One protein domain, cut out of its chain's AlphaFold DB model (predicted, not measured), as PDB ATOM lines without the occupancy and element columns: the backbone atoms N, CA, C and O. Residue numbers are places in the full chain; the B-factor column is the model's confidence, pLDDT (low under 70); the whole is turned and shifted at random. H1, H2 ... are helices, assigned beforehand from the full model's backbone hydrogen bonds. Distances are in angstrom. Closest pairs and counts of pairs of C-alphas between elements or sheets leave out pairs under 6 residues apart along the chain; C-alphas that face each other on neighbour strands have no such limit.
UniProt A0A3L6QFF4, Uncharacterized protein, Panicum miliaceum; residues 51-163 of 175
ATOM      1  N   LEU A  51     173.956 187.671 219.458       87.00
ATOM      2  CA  LEU A  51     175.070 186.726 219.556       87.00
ATOM      3  C   LEU A  51     174.814 185.456 218.740       87.00
ATOM      4  O   LEU A  51     175.717 184.988 218.048       87.00
ATOM      5  N   ASP A  52     173.588 184.935 218.739       87.94
ATOM      6  CA  ASP A  52     173.223 183.781 217.911       87.94
ATOM      7  C   ASP A  52     173.284 184.105 216.418       87.94
ATOM      8  O   ASP A  52     173.707 183.270 215.617       87.94
ATOM      9  N   ALA A  53     172.922 185.329 216.029       89.31
ATOM     10  CA  ALA A  53     173.106 185.791 214.658       89.31
ATOM     11  C   ALA A  53     174.597 185.848 214.278       89.31
ATOM     12  O   ALA A  53     174.978 185.363 213.212       89.31
ATOM     13  N   LEU A  54     175.455 186.375 215.155       89.75
ATOM     14  CA  LEU A  54     176.899 186.450 214.916       89.75
ATOM     15  C   LEU A  54     177.560 185.066 214.836       89.75
ATOM     16  O   LEU A  54     178.389 184.850 213.954       89.75
ATOM     17  N   ARG A  55     177.156 184.111 215.684       91.12
ATOM     18  CA  ARG A  55     177.639 182.715 215.644       91.12
ATOM     19  C   ARG A  55     177.348 182.033 214.304       91.12
ATOM     20  O   ARG A  55     178.142 181.223 213.843       91.12
ATOM     21  N   ARG A  56     176.238 182.384 213.643       88.69
ATOM     22  CA  ARG A  56     175.913 181.884 212.292       88.69
ATOM     23  C   ARG A  56     176.782 182.509 211.201       88.69
ATOM     24  O   ARG A  56     177.060 181.851 210.207       88.69
ATOM     25  N   VAL A  57     177.179 183.772 211.364       90.06
ATOM     26  CA  VAL A  57     178.036 184.485 210.398       90.06
ATOM     27  C   VAL A  57     179.495 184.049 210.523       90.06
ATOM     28  O   VAL A  57     180.202 183.982 209.520       90.06
ATOM     29  N   PHE A  58     179.942 183.738 211.740       88.94
ATOM     30  CA  PHE A  58     181.314 183.342 212.043       88.94
ATOM     31  C   PHE A  58     181.344 181.975 212.740       88.94
ATOM     32  O   PHE A  58     181.642 181.914 213.933       88.94
ATOM     33  N   PRO A  59     181.055 180.876 212.018       87.62
ATOM     34  CA  PRO A  59     181.054 179.535 212.605       87.62
ATOM     35  C   PRO A  59     182.447 179.098 213.079       87.62
ATOM     36  O   PRO A  59     182.563 178.318 214.018       87.62
ATOM     37  N   ASP A  60     183.500 179.634 212.456       84.69
ATOM     38  CA  ASP A  60     184.892 179.325 212.791       84.69
ATOM     39  C   ASP A  60     185.388 180.069 214.043       84.69
ATOM     40  O   ASP A  60     186.440 179.744 214.591       84.69
ATOM     41  N   ALA A  61     184.663 181.101 214.491       82.88
ATOM     42  CA  ALA A  61     185.037 181.870 215.670       82.88
ATOM     43  C   ALA A  61     184.512 181.185 216.936       82.88
ATOM     44  O   ALA A  61     183.325 180.875 217.051       82.88
ATOM     45  N   GLY A  62     185.390 180.990 217.924       86.75
ATOM     46  CA  GLY A  62     184.990 180.419 219.207       86.75
ATOM     47  C   GLY A  62     183.928 181.290 219.898       86.75
ATOM     48  O   GLY A  62     184.062 182.517 219.902       86.75
ATOM     49  N   PRO A  63     182.897 180.699 220.532       83.94
ATOM     50  CA  PRO A  63     181.794 181.458 221.126       83.94
ATOM     51  C   PRO A  63     182.273 182.467 222.178       83.94
ATOM     52  O   PRO A  63     181.823 183.608 222.172       83.94
ATOM     53  N   GLY A  64     183.259 182.097 223.005       87.56
ATOM     54  CA  GLY A  64     183.845 183.005 223.996       87.56
ATOM     55  C   GLY A  64     184.642 184.164 223.385       87.56
ATOM     56  O   GLY A  64     184.626 185.272 223.915       87.56
ATOM     57  N   GLU A  65     185.303 183.953 222.243       87.75
ATOM     58  CA  GLU A  65     186.002 185.039 221.546       87.75
ATOM     59  C   GLU A  65     185.016 186.030 220.930       87.75
ATOM     60  O   GLU A  65     185.222 187.242 220.965       87.75
ATOM     61  N   LEU A  66     183.933 185.501 220.369       89.94
ATOM     62  CA  LEU A  66     182.911 186.282 219.701       89.94
ATOM     63  C   LEU A  66     182.097 187.111 220.708       89.94
ATOM     64  O   LEU A  66     181.811 188.280 220.458       89.94
ATOM     65  N   GLU A  67     181.831 186.554 221.891       90.44
ATOM     66  CA  GLU A  67     181.271 187.275 223.038       90.44
ATOM     67  C   GLU A  67     182.205 188.379 223.550       90.44
ATOM     68  O   GLU A  67     181.752 189.500 223.790       90.44
ATOM     69  N   ALA A  68     183.509 188.107 223.660       90.69
ATOM     70  CA  ALA A  68     184.494 189.116 224.049       90.69
ATOM     71  C   ALA A  68     184.580 190.257 223.019       90.69
ATOM     72  O   ALA A  68     184.588 191.429 223.400       90.69
ATOM     73  N   CYS A  69     184.571 189.941 221.720       88.38
ATOM     74  CA  CYS A  69     184.515 190.934 220.646       88.38
ATOM     75  C   CYS A  69     183.222 191.756 220.689       88.38
ATOM     76  O   CYS A  69     183.269 192.975 220.522       88.38
ATOM     77  N   PHE A  70     182.081 191.118 220.953       92.00
ATOM     78  CA  PHE A  70     180.801 191.806 221.086       92.00
ATOM     79  C   PHE A  70     180.782 192.749 222.294       92.00
ATOM     80  O   PHE A  70     180.324 193.890 222.191       92.00
ATOM     81  N   ALA A  71     181.339 192.315 223.427       91.75
ATOM     82  CA  ALA A  71     181.493 193.148 224.613       91.75
ATOM     83  C   ALA A  71     182.436 194.339 224.357       91.75
ATOM     84  O   ALA A  71     182.081 195.473 224.678       91.75
ATOM     85  N   ALA A  72     183.589 194.105 223.721       91.19
ATOM     86  CA  ALA A  72     184.558 195.146 223.368       91.19
ATOM     87  C   ALA A  72     183.999 196.166 222.361       91.19
ATOM     88  O   ALA A  72     184.349 197.342 222.412       91.19
ATOM     89  N   SER A  73     183.082 195.734 221.492       90.06
ATOM     90  CA  SER A  73     182.405 196.581 220.500       90.06
ATOM     91  C   SER A  73     181.200 197.343 221.069       90.06
ATOM     92  O   SER A  73     180.399 197.887 220.312       90.06
ATOM     93  N   GLY A  74     181.004 197.351 222.394       89.94
ATOM     94  CA  GLY A  74     179.882 198.045 223.029       89.94
ATOM     95  C   GLY A  74     178.520 197.415 222.726       89.94
ATOM     96  O   GLY A  74     177.507 198.111 222.744       89.94
ATOM     97  N   ARG A  75     178.489 196.103 222.448       88.44
ATOM     98  CA  ARG A  75     177.297 195.352 222.017       88.44
ATOM     99  C   ARG A  75     176.708 195.837 220.688       88.44
ATOM    100  O   ARG A  75     175.514 195.664 220.434       88.44
ATOM    101  N   ASP A  76     177.535 196.428 219.829       91.19
ATOM    102  CA  ASP A  76     177.152 196.765 218.463       91.19
ATOM    103  C   ASP A  76     177.495 195.623 217.493       91.19
ATOM    104  O   ASP A  76     178.646 195.200 217.358       91.19
ATOM    105  N   VAL A  77     176.472 195.102 216.811       90.94
ATOM    106  CA  VAL A  77     176.605 193.958 215.894       90.94
ATOM    107  C   VAL A  77     177.468 194.318 214.689       90.94
ATOM    108  O   VAL A  77     178.305 193.516 214.283       90.94
ATOM    109  N   HIS A  78     177.305 195.517 214.126       91.25
ATOM    110  CA  HIS A  78     178.053 195.923 212.940       91.25
ATOM    111  C   HIS A  78     179.539 196.096 213.265       91.25
ATOM    112  O   HIS A  78     180.392 195.579 212.539       91.25
ATOM    113  N   ALA A  79     179.861 196.792 214.351       91.56
ATOM    114  CA  ALA A  79     181.227 196.962 214.822       91.56
ATOM    115  C   ALA A  79     181.880 195.602 215.106       91.56
ATOM    116  O   ALA A  79     183.024 195.377 214.717       91.56
ATOM    117  N   THR A  80     181.121 194.661 215.678       93.00
ATOM    118  CA  THR A  80     181.602 193.296 215.934       93.00
ATOM    119  C   THR A  80     181.895 192.541 214.638       93.00
ATOM    120  O   THR A  80     182.953 191.931 214.515       93.00
ATOM    121  N   VAL A  81     181.005 192.610 213.642       93.19
ATOM    122  CA  VAL A  81     181.217 191.991 212.320       93.19
ATOM    123  C   VAL A  81     182.487 192.527 211.661       93.19
ATOM    124  O   VAL A  81     183.296 191.745 211.160       93.19
ATOM    125  N   GLU A  82     182.687 193.844 211.677       93.44
ATOM    126  CA  GLU A  82     183.871 194.457 211.076       93.44
ATOM    127  C   GLU A  82     185.154 194.118 211.840       93.44
ATOM    128  O   GLU A  82     186.163 193.782 211.214       93.44
ATOM    129  N   ALA A  83     185.109 194.091 213.174       90.69
ATOM    130  CA  ALA A  83     186.230 193.658 214.003       90.69
ATOM    131  C   ALA A  83     186.600 192.185 213.748       90.69
ATOM    132  O   ALA A  83     187.774 191.866 213.544       90.69
ATOM    133  N   CYS A  84     185.614 191.287 213.681       90.56
ATOM    134  CA  CYS A  84     185.831 189.871 213.376       90.56
ATOM    135  C   CYS A  84     186.438 189.682 211.979       90.56
ATOM    136  O   CYS A  84     187.420 188.954 211.827       90.56
ATOM    137  N   ARG A  85     185.918 190.378 210.960       91.88
ATOM    138  CA  ARG A  85     186.475 190.341 209.597       91.88
ATOM    139  C   ARG A  85     187.898 190.884 209.540       91.88
ATOM    140  O   ARG A  85     188.744 190.299 208.867       91.88
ATOM    141  N   ALA A  86     188.180 191.980 210.242       90.75
ATOM    142  CA  ALA A  86     189.525 192.532 210.336       90.75
ATOM    143  C   ALA A  86     190.497 191.530 210.975       90.75
ATOM    144  O   ALA A  86     191.565 191.282 210.418       90.75
ATOM    145  N   ARG A  87     190.095 190.876 212.071       87.31
ATOM    146  CA  ARG A  87     190.897 189.841 212.736       87.31
ATOM    147  C   ARG A  87     191.151 188.633 211.831       87.31
ATOM    148  O   ARG A  87     192.276 188.147 211.781       87.31
ATOM    149  N   GLN A  88     190.150 188.173 211.081       90.31
ATOM    150  CA  GLN A  88     190.325 187.084 210.111       90.31
ATOM    151  C   GLN A  88     191.295 187.457 208.985       90.31
ATOM    152  O   GLN A  88     192.136 186.642 208.612       90.31
ATOM    153  N   ARG A  89     191.213 188.687 208.458       90.88
ATOM    154  CA  ARG A  89     192.173 189.187 207.461       90.88
ATOM    155  C   ARG A  89     193.596 189.184 208.016       90.88
ATOM    156  O   ARG A  89     194.476 188.588 207.407       90.88
ATOM    157  N   GLN A  90     193.789 189.728 209.216       88.56
ATOM    158  CA  GLN A  90     195.088 189.723 209.892       88.56
ATOM    159  C   GLN A  90     195.614 188.305 210.152       88.56
ATOM    160  O   GLN A  90     196.809 188.058 210.017       88.56
ATOM    161  N   ALA A  91     194.744 187.360 210.520       89.06
ATOM    162  CA  ALA A  91     195.137 185.966 210.716       89.06
ATOM    163  C   ALA A  91     195.651 185.338 209.410       89.06
ATOM    164  O   ALA A  91     196.720 184.732 209.413       89.06
ATOM    165  N   ARG A  92     194.951 185.560 208.291       90.75
ATOM    166  CA  ARG A  92     195.372 185.078 206.965       90.75
ATOM    167  C   ARG A  92     196.680 185.711 206.499       90.75
ATOM    168  O   ARG A  92     197.530 185.018 205.956       90.75
ATOM    169  N   GLU A  93     196.866 187.009 206.726       90.94
ATOM    170  CA  GLU A  93     198.122 187.701 206.406       90.94
ATOM    171  C   GLU A  93     199.299 187.130 207.206       90.94
ATOM    172  O   GLU A  93     200.375 186.899 206.654       90.94
ATOM    173  N   ARG A  94     199.089 186.842 208.497       88.19
ATOM    174  CA  ARG A  94     200.101 186.209 209.357       88.19
ATOM    175  C   ARG A  94     200.427 184.791 208.908       88.19
ATOM    176  O   ARG A  94     201.596 184.423 208.893       88.19
ATOM    177  N   GLU A  95     199.419 184.014 208.530       91.69
ATOM    178  CA  GLU A  95     199.601 182.663 207.996       91.69
ATOM    179  C   GLU A  95     200.370 182.686 206.669       91.69
ATOM    180  O   GLU A  95     201.327 181.934 206.498       91.69
ATOM    181  N   ALA A  96     200.034 183.607 205.763       91.88
ATOM    182  CA  ALA A  96     200.759 183.791 204.510       91.88
ATOM    183  C   ALA A  96     202.225 184.195 204.748       91.88
ATOM    184  O   ALA A  96     203.129 183.655 204.109       91.88
ATOM    185  N   ALA A  97     202.483 185.101 205.695       89.69
ATOM    186  CA  ALA A  97     203.842 185.471 206.084       89.69
ATOM    187  C   ALA A  97     204.609 184.279 206.680       89.69
ATOM    188  O   ALA A  97     205.758 184.042 206.308       89.69
ATOM    189  N   ALA A  98     203.970 183.491 207.547       89.50
ATOM    190  CA  ALA A  98     204.557 182.281 208.117       89.50
ATOM    191  C   ALA A  98     204.878 181.235 207.036       89.50
ATOM    192  O   ALA A  98     205.963 180.659 207.050       89.50
ATOM    193  N   ALA A  99     203.988 181.038 206.061       90.62
ATOM    194  CA  ALA A  99     204.218 180.146 204.927       90.62
ATOM    195  C   ALA A  99     205.395 180.612 204.056       90.62
ATOM    196  O   ALA A  99     206.216 179.791 203.646       90.62
ATOM    197  N   ARG A 100     205.535 181.927 203.824       90.88
ATOM    198  CA  ARG A 100     206.697 182.493 203.119       90.88
ATOM    199  C   ARG A 100     207.993 182.220 203.877       90.88
ATOM    200  O   ARG A 100     208.928 181.703 203.276       90.88
ATOM    201  N   VAL A 101     208.021 182.468 205.188       89.38
ATOM    202  CA  VAL A 101     209.178 182.167 206.053       89.38
ATOM    203  C   VAL A 101     209.522 180.677 206.023       89.38
ATOM    204  O   VAL A 101     210.687 180.325 205.855       89.38
ATOM    205  N   ALA A 102     208.525 179.796 206.111       87.81
ATOM    206  CA  ALA A 102     208.727 178.354 206.018       87.81
ATOM    207  C   ALA A 102     209.307 177.934 204.661       87.81
ATOM    208  O   ALA A 102     210.267 177.167 204.605       87.81
ATOM    209  N   SER A 103     208.770 178.482 203.568       86.88
ATOM    210  CA  SER A 103     209.260 178.197 202.220       86.88
ATOM    211  C   SER A 103     210.685 178.706 201.995       86.88
ATOM    212  O   SER A 103     211.491 178.004 201.392       86.88
ATOM    213  N   ALA A 104     211.014 179.888 202.524       87.12
ATOM    214  CA  ALA A 104     212.339 180.479 202.431       87.12
ATOM    215  C   ALA A 104     213.355 179.668 203.245       87.12
ATOM    216  O   ALA A 104     214.415 179.319 202.734       87.12
ATOM    217  N   ALA A 105     213.008 179.276 204.472       82.81
ATOM    218  CA  ALA A 105     213.869 178.460 205.326       82.81
ATOM    219  C   ALA A 105     214.110 177.038 204.784       82.81
ATOM    220  O   ALA A 105     215.107 176.410 205.141       82.81
ATOM    221  N   ALA A 106     213.220 176.518 203.936       81.69
ATOM    222  CA  ALA A 106     213.399 175.225 203.277       81.69
ATOM    223  C   ALA A 106     214.388 175.270 202.094       81.69
ATOM    224  O   ALA A 106     214.825 174.217 201.627       81.69
ATOM    225  N   ARG A 107     214.752 176.457 201.586       80.38
ATOM    226  CA  ARG A 107     215.705 176.574 200.473       80.38
ATOM    227  C   ARG A 107     217.141 176.385 200.958       80.38
ATOM    228  O   ARG A 107     217.593 177.031 201.899       80.38
ATOM    229  N   ALA A 108     217.876 175.506 200.275       67.94
ATOM    230  CA  ALA A 108     219.274 175.185 200.574       67.94
ATOM    231  C   ALA A 108     220.289 176.103 199.861       67.94
ATOM    232  O   ALA A 108     221.494 175.933 200.023       67.94
ATOM    233  N   ASP A 109     219.817 177.064 199.065       74.56
ATOM    234  CA  ASP A 109     220.625 177.941 198.206       74.56
ATOM    235  C   ASP A 109     221.222 179.160 198.934       74.56
ATOM    236  O   ASP A 109     221.861 180.007 198.313       74.56
ATOM    237  N   GLY A 110     221.032 179.263 200.254       69.44
ATOM    238  CA  GLY A 110     221.540 180.362 201.080       69.44
ATOM    239  C   GLY A 110     220.744 181.670 200.971       69.44
ATOM    240  O   GLY A 110     220.886 182.523 201.844       69.44
ATOM    241  N   GLY A 111     219.852 181.809 199.982       78.44
ATOM    242  CA  GLY A 111     218.994 182.988 199.796       78.44
ATOM    243  C   GLY A 111     217.790 183.039 200.744       78.44
ATOM    244  O   GLY A 111     217.197 184.095 200.958       78.44
ATOM    245  N   GLY A 112     217.447 181.912 201.375       82.81
ATOM    246  CA  GLY A 112     216.317 181.810 202.301       82.81
ATOM    247  C   GLY A 112     216.382 182.773 203.491       82.81
ATOM    248  O   GLY A 112     215.361 183.309 203.915       82.81
ATOM    249  N   MET A 113     217.580 183.047 204.017       84.62
ATOM    250  CA  MET A 113     217.745 183.961 205.155       84.62
ATOM    251  C   MET A 113     217.491 185.424 204.765       84.62
ATOM    252  O   MET A 113     216.928 186.183 205.555       84.62
ATOM    253  N   GLU A 114     217.863 185.814 203.544       87.38
ATOM    254  CA  GLU A 114     217.608 187.154 203.009       87.38
ATOM    255  C   GLU A 114     216.108 187.378 202.781       87.38
ATOM    256  O   GLU A 114     215.565 188.408 203.182       87.38
ATOM    257  N   GLU A 115     215.398 186.382 202.244       88.31
ATOM    258  CA  GLU A 115     213.943 186.459 202.085       88.31
ATOM    259  C   GLU A 115     213.217 186.498 203.441       88.31
ATOM    260  O   GLU A 115     212.297 187.298 203.622       88.31
ATOM    261  N   CYS A 116     213.664 185.716 204.432       88.06
ATOM    262  CA  CYS A 116     213.157 185.799 205.806       88.06
ATOM    263  C   CYS A 116     213.362 187.194 206.418       88.06
ATOM    264  O   CYS A 116     212.457 187.717 207.073       88.06
ATOM    265  N   ALA A 117     214.523 187.818 206.189       90.94
ATOM    266  CA  ALA A 117     214.787 189.189 206.620       90.94
ATOM    267  C   ALA A 117     213.858 190.191 205.911       90.94
ATOM    268  O   ALA A 117     213.312 191.082 206.562       90.94
ATOM    269  N   GLY A 118     213.611 190.004 204.612       91.94
ATOM    270  CA  GLY A 118     212.650 190.795 203.842       91.94
ATOM    271  C   GLY A 118     211.230 190.715 204.410       91.94
ATOM    272  O   GLY A 118     210.612 191.748 204.660       91.94
ATOM    273  N   VAL A 119     210.736 189.505 204.701       92.81
ATOM    274  CA  VAL A 119     209.410 189.301 205.317       92.81
ATOM    275  C   VAL A 119     209.341 189.930 206.711       92.81
ATOM    276  O   VAL A 119     208.323 190.519 207.071       92.81
ATOM    277  N   LEU A 120     210.418 189.855 207.497       92.94
ATOM    278  CA  LEU A 120     210.481 190.493 208.812       92.94
ATOM    279  C   LEU A 120     210.346 192.018 208.712       92.94
ATOM    280  O   LEU A 120     209.531 192.603 209.424       92.94
ATOM    281  N   VAL A 121     211.089 192.653 207.804       94.88
ATOM    282  CA  VAL A 121     211.006 194.104 207.578       94.88
ATOM    283  C   VAL A 121     209.619 194.500 207.070       94.88
ATOM    284  O   VAL A 121     209.030 195.444 207.594       94.88
ATOM    285  N   GLU A 122     209.060 193.750 206.115       94.44
ATOM    286  CA  GLU A 122     207.709 193.963 205.584       94.44
ATOM    287  C   GLU A 122     206.669 193.940 206.719       94.44
ATOM    288  O   GLU A 122     205.911 194.896 206.902       94.44
ATOM    289  N   GLN A 123     206.697 192.906 207.565       93.81
ATOM    290  CA  GLN A 123     205.752 192.742 208.672       93.81
ATOM    291  C   GLN A 123     205.923 193.781 209.782       93.81
ATOM    292  O   GLN A 123     204.931 194.202 210.376       93.81
ATOM    293  N   MET A 124     207.154 194.215 210.061       95.00
ATOM    294  CA  MET A 124     207.412 195.301 211.009       95.00
ATOM    295  C   MET A 124     206.948 196.655 210.466       95.00
ATOM    296  O   MET A 124     206.433 197.463 211.231       95.00
ATOM    297  N   SER A 125     207.095 196.899 209.161       93.81
ATOM    298  CA  SER A 125     206.664 198.151 208.524       93.81
ATOM    299  C   SER A 125     205.140 198.290 208.438       93.81
ATOM    300  O   SER A 125     204.619 199.398 208.522       93.81
ATOM    301  N   ALA A 126     204.425 197.168 208.326       91.50
ATOM    302  CA  ALA A 126     202.964 197.111 208.314       91.50
ATOM    303  C   ALA A 126     202.336 197.074 209.723       91.50
ATOM    304  O   ALA A 126     201.118 196.916 209.859       91.50
ATOM    305  N   ALA A 127     203.149 197.150 210.780       93.19
ATOM    306  CA  ALA A 127     202.664 197.107 212.150       93.19
ATOM    307  C   ALA A 127     201.980 198.419 212.553       93.19
ATOM    308  O   ALA A 127     202.399 199.504 212.154       93.19
ATOM    309  N   ALA A 128     200.939 198.318 213.381       90.75
ATOM    310  CA  ALA A 128     200.195 199.494 213.841       90.75
ATOM    311  C   ALA A 128     200.990 200.336 214.857       90.75
ATOM    312  O   ALA A 128     200.847 201.557 214.907       90.75
ATOM    313  N   ASP A 129     201.826 199.683 215.665       94.00
ATOM    314  CA  ASP A 129     202.663 200.305 216.683       94.00
ATOM    315  C   ASP A 129     203.912 199.452 216.980       94.00
ATOM    316  O   ASP A 129     204.104 198.357 216.441       94.00
ATOM    317  N   VAL A 130     204.783 199.959 217.856       93.88
ATOM    318  CA  VAL A 130     206.050 199.303 218.220       93.88
ATOM    319  C   VAL A 130     205.831 197.955 218.923       93.88
ATOM    320  O   VAL A 130     206.641 197.040 218.757       93.88
ATOM    321  N   ALA A 131     204.759 197.802 219.705       94.06
ATOM    322  CA  ALA A 131     204.454 196.549 220.386       94.06
ATOM    323  C   ALA A 131     203.954 195.487 219.393       94.06
ATOM    324  O   ALA A 131     204.413 194.344 219.461       94.06
ATOM    325  N   ASP A 132     203.104 195.864 218.432       90.38
ATOM    326  CA  ASP A 132     202.695 195.001 217.315       90.38
ATOM    327  C   ASP A 132     203.907 194.604 216.458       90.38
ATOM    328  O   ASP A 132     204.120 193.417 216.207       90.38
ATOM    329  N   ALA A 133     204.780 195.557 216.108       93.56
ATOM    330  CA  ALA A 133     206.000 195.290 215.339       93.56
ATOM    331  C   ALA A 133     206.899 194.272 216.048       93.56
ATOM    332  O   ALA A 133     207.353 193.295 215.445       93.56
ATOM    333  N   ARG A 134     207.113 194.457 217.357       95.12
ATOM    334  CA  ARG A 134     207.880 193.524 218.187       95.12
ATOM    335  C   ARG A 134     207.216 192.150 218.253       95.12
ATOM    336  O   ARG A 134     207.912 191.140 218.164       95.12
ATOM    337  N   GLY A 135     205.893 192.103 218.401       93.38
ATOM    338  CA  GLY A 135     205.118 190.865 218.401       93.38
ATOM    339  C   GLY A 135     205.316 190.078 217.106       93.38
ATOM    340  O   GLY A 135     205.728 188.917 217.152       93.38
ATOM    341  N   ARG A 136     205.123 190.733 215.956       92.50
ATOM    342  CA  ARG A 136     205.319 190.144 214.622       92.50
ATOM    343  C   ARG A 136     206.755 189.670 214.403       92.50
ATOM    344  O   ARG A 136     206.955 188.524 214.010       92.50
ATOM    345  N   ALA A 137     207.747 190.499 214.736       94.31
ATOM    346  CA  ALA A 137     209.158 190.133 214.631       94.31
ATOM    347  C   ALA A 137     209.495 188.902 215.487       94.31
ATOM    348  O   ALA A 137     210.151 187.976 215.017       94.31
ATOM    349  N   SER A 138     208.999 188.853 216.728       94.50
ATOM    350  CA  SER A 138     209.248 187.722 217.627       94.50
ATOM    351  C   SER A 138     208.669 186.407 217.103       94.50
ATOM    352  O   SER A 138     209.286 185.359 217.281       94.50
ATOM    353  N   LEU A 139     207.512 186.452 216.436       91.88
ATOM    354  CA  LEU A 139     206.876 185.277 215.848       91.88
ATOM    355  C   LEU A 139     207.676 184.761 214.649       91.88
ATOM    356  O   LEU A 139     207.954 183.568 214.569       91.88
ATOM    357  N   ILE A 140     208.109 185.660 213.764       92.12
ATOM    358  CA  ILE A 140     208.929 185.306 212.597       92.12
ATOM    359  C   ILE A 140     210.270 184.710 213.036       92.12
ATOM    360  O   ILE A 140     210.661 183.657 212.544       92.12
ATOM    361  N   LEU A 141     210.949 185.330 214.006       92.81
ATOM    362  CA  LEU A 141     212.226 184.824 214.520       92.81
ATOM    363  C   LEU A 141     212.089 183.445 215.181       92.81
ATOM    364  O   LEU A 141     212.979 182.612 215.025       92.81
ATOM    365  N   LYS A 142     210.977 183.182 215.882       93.81
ATOM    366  CA  LYS A 142     210.683 181.846 216.427       93.81
ATOM    367  C   LYS A 142     210.527 180.808 215.323       93.81
ATOM    368  O   LYS A 142     211.180 179.775 215.397       93.81
ATOM    369  N   LEU A 143     209.745 181.108 214.284       90.38
ATOM    370  CA  LEU A 143     209.572 180.205 213.141       90.38
ATOM    371  C   LEU A 143     210.914 179.890 212.471       90.38
ATOM    372  O   LEU A 143     211.230 178.724 212.249       90.38
ATOM    373  N   VAL A 144     211.739 180.909 212.208       88.56
ATOM    374  CA  VAL A 144     213.078 180.719 211.624       88.56
ATOM    375  C   VAL A 144     213.949 179.826 212.511       88.56
ATOM    376  O   VAL A 144     214.618 178.932 211.998       88.56
ATOM    377  N   ALA A 145     213.933 180.029 213.832       88.69
ATOM    378  CA  ALA A 145     214.703 179.211 214.766       88.69
ATOM    379  C   ALA A 145     214.230 177.745 214.796       88.69
ATOM    380  O   ALA A 145     215.060 176.836 214.771       88.69
ATOM    381  N   GLU A 146     212.916 177.508 214.808       88.31
ATOM    382  CA  GLU A 146     212.323 176.165 214.766       88.31
ATOM    383  C   GLU A 146     212.676 175.430 213.465       88.31
ATOM    384  O   GLU A 146     213.094 174.271 213.492       88.31
ATOM    385  N   LEU A 147     212.591 176.121 212.326       83.94
ATOM    386  CA  LEU A 147     212.954 175.579 211.014       83.94
ATOM    387  C   LEU A 147     214.458 175.303 210.899       83.94
ATOM    388  O   LEU A 147     214.855 174.258 210.387       83.94
ATOM    389  N   ALA A 148     215.307 176.192 211.421       83.12
ATOM    390  CA  ALA A 148     216.749 175.975 211.461       83.12
ATOM    391  C   ALA A 148     217.114 174.739 212.302       83.12
ATOM    392  O   ALA A 148     217.949 173.932 211.887       83.12
ATOM    393  N   ALA A 149     216.455 174.550 213.450       84.56
ATOM    394  CA  ALA A 149     216.632 173.365 214.284       84.56
ATOM    395  C   ALA A 149     216.175 172.081 213.568       84.56
ATOM    396  O   ALA A 149     216.883 171.070 213.609       84.56
ATOM    397  N   ALA A 150     215.038 172.122 212.864       83.25
ATOM    398  CA  ALA A 150     214.545 170.998 212.070       83.25
ATOM    399  C   ALA A 150     215.510 170.629 210.927       83.25
ATOM    400  O   ALA A 150     215.859 169.458 210.763       83.25
ATOM    401  N   ASN A 151     216.016 171.622 210.191       78.31
ATOM    402  CA  ASN A 151     216.998 171.418 209.124       78.31
ATOM    403  C   ASN A 151     218.317 170.835 209.654       78.31
ATOM    404  O   ASN A 151     218.896 169.943 209.031       78.31
ATOM    405  N   TYR A 152     218.778 171.286 210.825       77.88
ATOM    406  CA  TYR A 152     219.953 170.710 211.481       77.88
ATOM    407  C   TYR A 152     219.734 169.235 211.848       77.88
ATOM    408  O   TYR A 152     220.586 168.397 211.552       77.88
ATOM    409  N   ALA A 153     218.581 168.890 212.432       77.38
ATOM    410  CA  ALA A 153     218.250 167.510 212.790       77.38
ATOM    411  C   ALA A 153     218.217 166.578 211.564       77.38
ATOM    412  O   ALA A 153     218.772 165.477 211.608       77.38
ATOM    413  N   LEU A 154     217.635 167.036 210.451       74.06
ATOM    414  CA  LEU A 154     217.629 166.301 209.183       74.06
ATOM    415  C   LEU A 154     219.045 166.128 208.612       74.06
ATOM    416  O   LEU A 154     219.406 165.033 208.179       74.06
ATOM    417  N   GLY A 155     219.876 167.171 208.665       70.19
ATOM    418  CA  GLY A 155     221.273 167.102 208.225       70.19
ATOM    419  C   GLY A 155     222.119 166.115 209.040       70.19
ATOM    420  O   GLY A 155     222.953 165.399 208.481       70.19
ATOM    421  N   VAL A 156     221.881 166.025 210.353       71.06
ATOM    422  CA  VAL A 156     222.530 165.034 211.228       71.06
ATOM    423  C   VAL A 156     222.088 163.609 210.871       71.06
ATOM    424  O   VAL A 156     222.936 162.722 210.773       71.06
ATOM    425  N   GLN A 157     220.795 163.384 210.613       64.75
ATOM    426  CA  GLN A 157     220.284 162.071 210.194       64.75
ATOM    427  C   GLN A 157     220.834 161.634 208.828       64.75
ATOM    428  O   GLN A 157     221.229 160.477 208.676       64.75
ATOM    429  N   ALA A 158     220.936 162.551 207.862       63.97
ATOM    430  CA  ALA A 158     221.511 162.268 206.547       63.97
ATOM    431  C   ALA A 158     222.990 161.846 206.642       63.97
ATOM    432  O   ALA A 158     223.382 160.824 206.080       63.97
ATOM    433  N   ARG A 159     223.800 162.557 207.441       58.91
ATOM    434  CA  ARG A 159     225.209 162.182 207.679       58.91
ATOM    435  C   ARG A 159     225.360 160.842 208.407       58.91
ATOM    436  O   ARG A 159     226.315 160.111 208.148       58.91
ATOM    437  N   GLY A 160     224.430 160.507 209.303       59.31
ATOM    438  CA  GLY A 160     224.387 159.200 209.961       59.31
ATOM    439  C   GLY A 160     224.082 158.054 208.990       59.31
ATOM    440  O   GLY A 160     224.719 157.004 209.066       59.31
ATOM    441  N   ALA A 161     223.167 158.267 208.040       58.19
ATOM    442  CA  ALA A 161     222.808 157.279 207.024       58.19
ATOM    443  C   ALA A 161     223.940 157.023 206.011       58.19
ATOM    444  O   ALA A 161     224.187 155.871 205.645       58.19
ATOM    445  N   ASP A 162     224.678 158.063 205.614       54.84
ATOM    446  CA  ASP A 162     225.827 157.914 204.712       54.84
ATOM    447  C   ASP A 162     227.011 157.204 205.390       54.84
ATOM    448  O   ASP A 162     227.674 156.379 204.762       54.84
ATOM    449  N   SER A 163     227.231 157.415 206.693       54.69
ATOM    450  CA  SER A 163     228.262 156.699 207.468       54.69
ATOM    451  C   SER A 163     228.045 155.176 207.507       54.69
ATOM    452  O   SER A 163     229.007 154.406 207.486       54.69
TER     453      SER A 163
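What this domain is: This is residues 51 to 163 of the 175 residues of an uncharacterized protein of Panicum miliaceum (UniProt A0A3L6QFF4). A long helix, H3, links two separate groups of helices: two short helices, H1 and H2, pack crosswise at its first end, and H4 and H5 pack on its last third to make a small three-helix up-and-down bundle. The longest helix, H5, runs on past this bundle, and its residues 152 to 163 stick out as a free arm that adds to the length of the whole. The printed part has 113 residues with five named helices, H1 to H5 in order along the chain, and no named strand; the class is all helix. The whole is only just loose, close to extended, with a radius of gyration of the C-alphas of 19.4 A and spans of 64 by 31 by 17 A.

How they stand to each other: H1, residues 51 to 57, touches H2, residues 63 to 72, and the closest C-alphas, those of Arg 55 and Pro 63, are 7.0 A apart. They run opposite ways at a steep tilt of 68 degrees, only just short of about perpendicular. H2 touches H3, residues 77 to 105, at residues 77 to 84 of H3 alone, with the closest C-alphas, those of Phe 70 and Thr 80, 5.4 A apart and a steep tilt of 62 degrees, opposite ways. H1 and H3 are close but not clearly touching; their closest C-alphas, those of Leu 54 and Val 81, are 7.5 A apart. H3 is the hub, touching three other helices. With residues 97 to 105 alone it touches H4, residues 112 to 125; the closest C-alphas, those of Ala 104 and Gly 112, are 4.2 A apart, and the two form a helical hairpin at a shallow tilt of 22 degrees, opposite ways. H4 and H5, residues 130 to 163, form a second helical hairpin at a shallow tilt of 13 degrees, opposite ways; they touch through residues 132 to 144 of H5 alone, and the closest C-alphas, those of Met 124 and Ala 133, are 4.6 A apart. H3 and H5 touch, the same way, at a shallow tilt of 34 degrees, only just short of steep; their closest C-alphas, those of Ala 105 and Leu 147, are 6.4 A apart. H3, H4 and H5 are a bundle, up and down, each helix running against the one before it. H1 and H2 are each apart from H4 and from H5. In H1, H2, H3, H4 and H5, every O i to N i+4 pair is within hydrogen-bond range.

Where its parts are: H1 begins at C-alpha 51, (175.070, 186.726, 219.556), and ends at residue 57. H2, residues 63 to 72, is 14.1 A long from first to last C-alpha. H3 spans 41.7 A, from C-alpha 77 at (176.605, 193.958, 215.894) to C-alpha 105. H4, residues 112 to 125, is 20.0 A long, and H5, residues 130 to 163, is 49.2 A long, ending at C-alpha 163, (228.262, 156.699, 207.468).

The domain as a whole: The two C-alphas farthest apart, those of Asp 76 and Ser 163, are 65.9 A apart. The printed part has no cut and no long link; the link from H3 to H4 is short, and the other three are tight. The mean pLDDT of the printed part is 86.5, and residues 108, 110 and 157 to 163 are under 70.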